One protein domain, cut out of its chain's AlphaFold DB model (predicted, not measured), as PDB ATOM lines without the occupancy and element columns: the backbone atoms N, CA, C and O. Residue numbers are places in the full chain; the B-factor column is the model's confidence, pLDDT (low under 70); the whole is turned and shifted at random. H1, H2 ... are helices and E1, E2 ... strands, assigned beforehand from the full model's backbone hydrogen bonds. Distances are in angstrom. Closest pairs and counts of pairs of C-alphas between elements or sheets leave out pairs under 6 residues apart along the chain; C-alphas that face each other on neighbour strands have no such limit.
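What this domain is: This is residues 69 to 115 of the 225 residues of the protein "TOP4c domain-containing protein" of Angiostrongylus cantonensis (UniProt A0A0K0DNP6). The model is an open V: the two-stranded hairpin of E1 and E2 makes one arm and helix H2 the other, with the short helix H1 near the corner where the arms come together. After H2 the last stretch, residues 104 to 115, folds back beside H2 toward that corner, and the tip of the hairpin, residues 79 to 84, sticks out at the far end of its arm. The printed part has 47 residues, with two named helices and two named strands in the order H1, E1, E2, H2 along the chain; the sheet is E1 - E2, antiparallel, and the class is mixed, helices and strands. The whole is loose, with a radius of gyration of the C-alphas of 12.7 A, and elongated, spanning 40 by 22 by 16 A.

Where its parts are: Strand E1 is residues 76 to 80, 13.0 A from first to last C-alpha, and begins with C-alpha 76 at (17.137, -8.481, 122.599). Strand E2 is residues 83 to 87, 13.2 A long in the same measure. Helix H1 is residues 70 to 74, 6.0 A from first to last C-alpha, and begins with C-alpha 70 at (15.576, -12.366, 131.295). Helix H2, the longest helix, is residues 92 to 103, 16.6 A from first to last C-alpha, and ends with C-alpha 103 at (18.251, -6.781, 147.366).

How they stand to each other: E1 and E2 form a hairpin of antiparallel neighbour strands, with 177 degrees between their N-to-C directions. The C-alphas of Glu 77 and Arg 86 face each other at 4.6 A. N 78 and O 85 are within hydrogen-bond range at 2.9 A, and so are N 87 and O 76 at 2.8 A. H1 and E2 have 2 pairs of C-alphas within 8 A, the closest being those of Leu 72 and Val 87, 7.0 A apart. H1 and H2 only just touch, with 3 pairs of C-alphas within 8 A; the closest are those of Val 73 and Ile 92, 5.8 A apart, and H2 touches H1 with residues 92 to 95 alone. E1 and H2 are apart. In H1 and H2 every O i to N i+4 pair is within hydrogen-bond range.

The domain as a whole: The two C-alphas farthest apart are those of Thr 81 and Asp 104, 39.7 A. The C-alphas of Pro 69 and Phe 115, the first and last printed residues, are 16.1 A apart. The links from H1 to E1, from E1 to E2 and from E2 to H2 are tight. Residues 79 to 84 stand free. Residues 104 to 115 hold no named element, and their C-alphas lie 8 to 19 A from the mean of all C-alphas. The printed part has no cut. The mean pLDDT of the printed part is 87.8, and no printed residue is under 70.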
ATOM      1  N   PRO A  69      16.066 -10.650 135.471       88.00
ATOM      2  CA  PRO A  69      15.825  -9.898 134.243       88.00
ATOM      3  C   PRO A  69      16.256 -10.696 132.999       88.00
ATOM      4  O   PRO A  69      17.386 -10.588 132.521       88.00
ATOM      5  N   MET A  70      15.324 -11.473 132.437       85.69
ATOM      6  CA  MET A  70      15.576 -12.366 131.295       85.69
ATOM      7  C   MET A  70      16.036 -11.647 130.025       85.69
ATOM      8  O   MET A  70      16.723 -12.250 129.207       85.69
ATOM      9  N   ILE A  71      15.733 -10.354 129.876       86.12
ATOM     10  CA  ILE A  71      16.234  -9.543 128.756       86.12
ATOM     11  C   ILE A  71      17.768  -9.457 128.728       86.12
ATOM     12  O   ILE A  71      18.352  -9.388 127.653       86.12
ATOM     13  N   LEU A  72      18.433  -9.501 129.890       87.31
ATOM     14  CA  LEU A  72      19.898  -9.510 129.971       87.31
ATOM     15  C   LEU A  72      20.475 -10.903 129.712       87.31
ATOM     16  O   LEU A  72      21.581 -11.026 129.199       87.31
ATOM     17  N   VAL A  73      19.723 -11.954 130.044       87.75
ATOM     18  CA  VAL A  73      20.143 -13.344 129.827       87.75
ATOM     19  C   VAL A  73      20.049 -13.699 128.342       87.75
ATOM     20  O   VAL A  73      21.026 -14.147 127.751       87.75
ATOM     21  N   ASN A  74      18.898 -13.436 127.721       85.19
ATOM     22  CA  ASN A  74      18.625 -13.830 126.335       85.19
ATOM     23  C   ASN A  74      19.040 -12.765 125.313       85.19
ATOM     24  O   ASN A  74      19.117 -13.057 124.120       85.19
ATOM     25  N   GLY A  75      19.328 -11.542 125.765       85.50
ATOM     26  CA  GLY A  75      19.510 -10.404 124.876       85.50
ATOM     27  C   GLY A  75      18.198  -9.996 124.203       85.50
ATOM     28  O   GLY A  75      17.135 -10.587 124.407       85.50
ATOM     29  N   ALA A  76      18.265  -8.944 123.396       82.44
ATOM     30  CA  ALA A  76      17.137  -8.481 122.599       82.44
ATOM     31  C   ALA A  76      17.641  -7.703 121.388       82.44
ATOM     32  O   ALA A  76      18.522  -6.856 121.513       82.44
ATOM     33  N   GLU A  77      17.043  -7.940 120.228       82.25
ATOM     34  CA  GLU A  77      17.280  -7.135 119.037       82.25
ATOM     35  C   GLU A  77      15.943  -6.700 118.445       82.25
ATOM     36  O   GLU A  77      15.014  -7.495 118.297       82.25
ATOM     37  N   GLY A  78      15.821  -5.411 118.144       78.88
ATOM     38  CA  GLY A  78      14.587  -4.843 117.629       78.88
ATOM     39  C   GLY A  78      14.845  -3.604 116.791       78.88
ATOM     40  O   GLY A  78      15.607  -2.719 117.176       78.88
ATOM     41  N   ILE A  79      14.166  -3.540 115.650       81.31
ATOM     42  CA  ILE A  79      14.136  -2.366 114.783       81.31
ATOM     43  C   ILE A  79      12.712  -1.817 114.808       81.31
ATOM     44  O   ILE A  79      11.746  -2.548 114.580       81.31
ATOM     45  N   ALA A  80      12.589  -0.524 115.076       79.56
ATOM     46  CA  ALA A  80      11.359   0.233 114.912       79.56
ATOM     47  C   ALA A  80      11.655   1.512 114.121       79.56
ATOM     48  O   ALA A  80      12.806   1.922 113.959       79.56
ATOM     49  N   THR A  81      10.621   2.164 113.597       76.88
ATOM     50  CA  THR A  81      10.796   3.407 112.840       76.88
ATOM     51  C   THR A  81      11.445   4.474 113.728       76.88
ATOM     52  O   THR A  81      10.835   4.943 114.683       76.88
ATOM     53  N   GLY A  82      12.696   4.833 113.428       81.50
ATOM     54  CA  GLY A  82      13.477   5.817 114.192       81.50
ATOM     55  C   GLY A  82      14.257   5.266 115.392       81.50
ATOM     56  O   GLY A  82      14.972   6.042 116.025       81.50
ATOM     57  N   TRP A  83      14.167   3.961 115.679       76.88
ATOM     58  CA  TRP A  83      14.814   3.329 116.833       76.88
ATOM     59  C   TRP A  83      15.452   1.986 116.466       76.88
ATOM     60  O   TRP A  83      14.846   1.146 115.803       76.88
ATOM     61  N   TYR A  84      16.664   1.765 116.962       82.06
ATOM     62  CA  TYR A  84      17.316   0.460 116.980       82.06
ATOM     63  C   TYR A  84      17.669   0.132 118.424       82.06
ATOM     64  O   TYR A  84      18.207   0.985 119.132       82.06
ATOM     65  N   THR A  85      17.341  -1.084 118.849       79.38
ATOM     66  CA  THR A  85      17.671  -1.592 120.178       79.38
ATOM     67  C   THR A  85      18.439  -2.887 120.014       79.38
ATOM     68  O   THR A  85      17.935  -3.832 119.404       79.38
ATOM     69  N   ARG A  86      19.632  -2.940 120.608       82.00
ATOM     70  CA  ARG A  86      20.427  -4.163 120.711       82.00
ATOM     71  C   ARG A  86      20.949  -4.341 122.131       82.00
ATOM     72  O   ARG A  86      21.769  -3.559 122.602       82.00
ATOM     73  N   VAL A  87      20.484  -5.392 122.793       84.75
ATOM     74  CA  VAL A  87      20.926  -5.836 124.116       84.75
ATOM     75  C   VAL A  87      21.680  -7.147 123.937       84.75
ATOM     76  O   VAL A  87      21.152  -8.099 123.364       84.75
ATOM     77  N   LEU A  88      22.926  -7.183 124.408       87.69
ATOM     78  CA  LEU A  88      23.770  -8.374 124.348       87.69
ATOM     79  C   LEU A  88      23.470  -9.316 125.515       87.69
ATOM     80  O   LEU A  88      23.112  -8.866 126.601       87.69
ATOM     81  N   THR A  89      23.671 -10.613 125.300       88.88
ATOM     82  CA  THR A  89      23.494 -11.644 126.329       88.88
ATOM     83  C   THR A  89      24.565 -11.535 127.407       88.88
ATOM     84  O   THR A  89      25.687 -11.086 127.149       88.88
ATOM     85  N   HIS A  90      24.224 -11.900 128.634       90.44
ATOM     86  CA  HIS A  90      25.107 -11.893 129.799       90.44
ATOM     87  C   HIS A  90      25.034 -13.245 130.513       90.44
ATOM     88  O   HIS A  90      24.045 -13.968 130.393       90.44
ATOM     89  N   ASP A  91      26.067 -13.579 131.293       90.00
ATOM     90  CA  ASP A  91      26.025 -14.782 132.130       90.00
ATOM     91  C   ASP A  91      24.929 -14.630 133.196       90.00
ATOM     92  O   ASP A  91      24.906 -13.658 133.959       90.00
ATOM     93  N   ILE A  92      24.047 -15.627 133.266       89.94
ATOM     94  CA  ILE A  92      22.975 -15.720 134.253       89.94
ATOM     95  C   ILE A  92      23.499 -15.581 135.685       89.94
ATOM     96  O   ILE A  92      22.831 -14.970 136.517       89.94
ATOM     97  N   ARG A  93      24.707 -16.083 135.977       91.19
ATOM     98  CA  ARG A  93      25.311 -15.983 137.316       91.19
ATOM     99  C   ARG A  93      25.596 -14.534 137.701       91.19
ATOM    100  O   ARG A  93      25.197 -14.105 138.777       91.19
ATOM    101  N   ASN A  94      26.185 -13.767 136.784       91.75
ATOM    102  CA  ASN A  94      26.489 -12.351 137.002       91.75
ATOM    103  C   ASN A  94      25.205 -11.535 137.195       91.75
ATOM    104  O   ASN A  94      25.138 -10.657 138.055       91.75
ATOM    105  N   VAL A  95      24.163 -11.860 136.423       92.00
ATOM    106  CA  VAL A  95      22.843 -11.239 136.574       92.00
ATOM    107  C   VAL A  95      22.254 -11.554 137.953       92.00
ATOM    108  O   VAL A  95      21.806 -10.642 138.643       92.00
ATOM    109  N   MET A  96      22.292 -12.817 138.386       92.19
ATOM    110  CA  MET A  96      21.800 -13.230 139.705       92.19
ATOM    111  C   MET A  96      22.551 -12.548 140.852       92.19
ATOM    112  O   MET A  96      21.924 -12.120 141.821       92.19
ATOM    113  N   ASP A  97      23.872 -12.428 140.754       94.12
ATOM    114  CA  ASP A  97      24.686 -11.804 141.800       94.12
ATOM    115  C   ASP A  97      24.410 -10.301 141.913       94.12
ATOM    116  O   ASP A  97      24.305  -9.775 143.020       94.12
ATOM    117  N   ASN A  98      24.178  -9.621 140.790       93.94
ATOM    118  CA  ASN A  98      23.741  -8.226 140.799       93.94
ATOM    119  C   ASN A  98      22.324  -8.039 141.349       93.94
ATOM    120  O   ASN A  98      22.079  -7.076 142.075       93.94
ATOM    121  N   VAL A  99      21.399  -8.960 141.066       92.31
ATOM    122  CA  VAL A  99      20.060  -8.937 141.678       92.31
ATOM    123  C   VAL A  99      20.162  -9.095 143.198       92.31
ATOM    124  O   VAL A  99      19.522  -8.344 143.929       92.31
ATOM    125  N   ARG A 100      21.006 -10.011 143.693       94.00
ATOM    126  CA  ARG A 100      21.251 -10.175 145.138       94.00
ATOM    127  C   ARG A 100      21.830  -8.911 145.768       94.00
ATOM    128  O   ARG A 100      21.314  -8.463 146.781       94.00
ATOM    129  N   ARG A 101      22.821  -8.284 145.126       93.69
ATOM    130  CA  ARG A 101      23.392  -7.005 145.587       93.69
ATOM    131  C   ARG A 101      22.341  -5.914 145.715       93.69
ATOM    132  O   ARG A 101      22.325  -5.222 146.724       93.69
ATOM    133  N   LEU A 102      21.448  -5.795 144.731       92.88
ATOM    134  CA  LEU A 102      20.348  -4.831 144.778       92.88
ATOM    135  C   LEU A 102      19.388  -5.107 145.942       92.88
ATOM    136  O   LEU A 102      18.955  -4.164 146.601       92.88
ATOM    137  N   ILE A 103      19.078  -6.379 146.214       92.88
ATOM    138  CA  ILE A 103      18.251  -6.781 147.366       92.88
ATOM    139  C   ILE A 103      18.944  -6.414 148.688       92.88
ATOM    140  O   ILE A 103      18.290  -5.914 149.601       92.88
ATOM    141  N   ASP A 104      20.263  -6.595 148.761       95.50
ATOM    142  CA  ASP A 104      21.087  -6.254 149.927       95.50
ATOM    143  C   ASP A 104      21.395  -4.742 150.038       95.50
ATOM    144  O   ASP A 104      22.070  -4.307 150.972       95.50
ATOM    145  N   GLY A 105      20.914  -3.918 149.097       93.88
ATOM    146  CA  GLY A 105      21.136  -2.468 149.068       93.88
ATOM    147  C   GLY A 105      22.555  -2.042 148.669       93.88
ATOM    148  O   GLY A 105      22.958  -0.915 148.954       93.88
ATOM    149  N   CYS A 106      23.319  -2.933 148.039       94.31
ATOM    150  CA  CYS A 106      24.653  -2.670 147.504       94.31
ATOM    151  C   CYS A 106      24.609  -2.188 146.048       94.31
ATOM    152  O   CYS A 106      23.663  -2.459 145.304       94.31
ATOM    153  N   ASP A 107      25.684  -1.523 145.623       93.06
ATOM    154  CA  ASP A 107      25.849  -1.087 144.238       93.06
ATOM    155  C   ASP A 107      26.027  -2.275 143.277       93.06
ATOM    156  O   ASP A 107      26.642  -3.301 143.598       93.06
ATOM    157  N   VAL A 108      25.497  -2.108 142.064       92.00
ATOM    158  CA  VAL A 108      25.619  -3.091 140.982       92.00
ATOM    159  C   VAL A 108      27.033  -3.122 140.419       92.00
ATOM    160  O   VAL A 108      27.667  -2.089 140.198       92.00
ATOM    161  N   GLU A 109      27.519  -4.322 140.123       91.62
ATOM    162  CA  GLU A 109      28.766  -4.506 139.395       91.62
ATOM    163  C   GLU A 109      28.545  -4.461 137.889       91.62
ATOM    164  O   GLU A 109      27.569  -4.990 137.347       91.62
ATOM    165  N   LYS A 110      29.499  -3.844 137.191       88.50
ATOM    166  CA  LYS A 110      29.482  -3.773 135.736       88.50
ATOM    167  C   LYS A 110      29.631  -5.173 135.147       88.50
ATOM    168  O   LYS A 110      30.611  -5.867 135.405       88.50
ATOM    169  N   MET A 111      28.668  -5.564 134.323       88.69
ATOM    170  CA  MET A 111      28.685  -6.843 133.622       88.69
ATOM    171  C   MET A 111      29.290  -6.681 132.230       88.69
ATOM    172  O   MET A 111      29.043  -5.690 131.545       88.69
ATOM    173  N   VAL A 112      30.064  -7.680 131.810       86.88
ATOM    174  CA  VAL A 112      30.551  -7.804 130.434       86.88
ATOM    175  C   VAL A 112      29.674  -8.831 129.710       86.88
ATOM    176  O   VAL A 112      29.361  -9.868 130.305       86.88
ATOM    177  N   PRO A 113      29.283  -8.578 128.447       88.19
ATOM    178  CA  PRO A 113      28.528  -9.535 127.659       88.19
ATOM    179  C   PRO A 113      29.224 -10.890 127.572       88.19
ATOM    180  O   PRO A 113      30.438 -10.974 127.368       88.19
ATOM    181  N   CYS A 114      28.433 -11.947 127.697       85.50
ATOM    182  CA  CYS A 114      28.885 -13.326 127.626       85.50
ATOM    183  C   CYS A 114      27.886 -14.121 126.793       85.50
ATOM    184  O   CYS A 114      26.674 -13.950 126.931       85.50
ATOM    185  N   PHE A 115      28.402 -14.983 125.926       85.25
ATOM    186  CA  PHE A 115      27.604 -15.794 125.020       85.25
ATOM    187  C   PHE A 115      27.866 -17.260 125.344       85.25
ATOM    188  O   PHE A 115      29.023 -17.679 125.416       85.25
TER     189      PHE A 115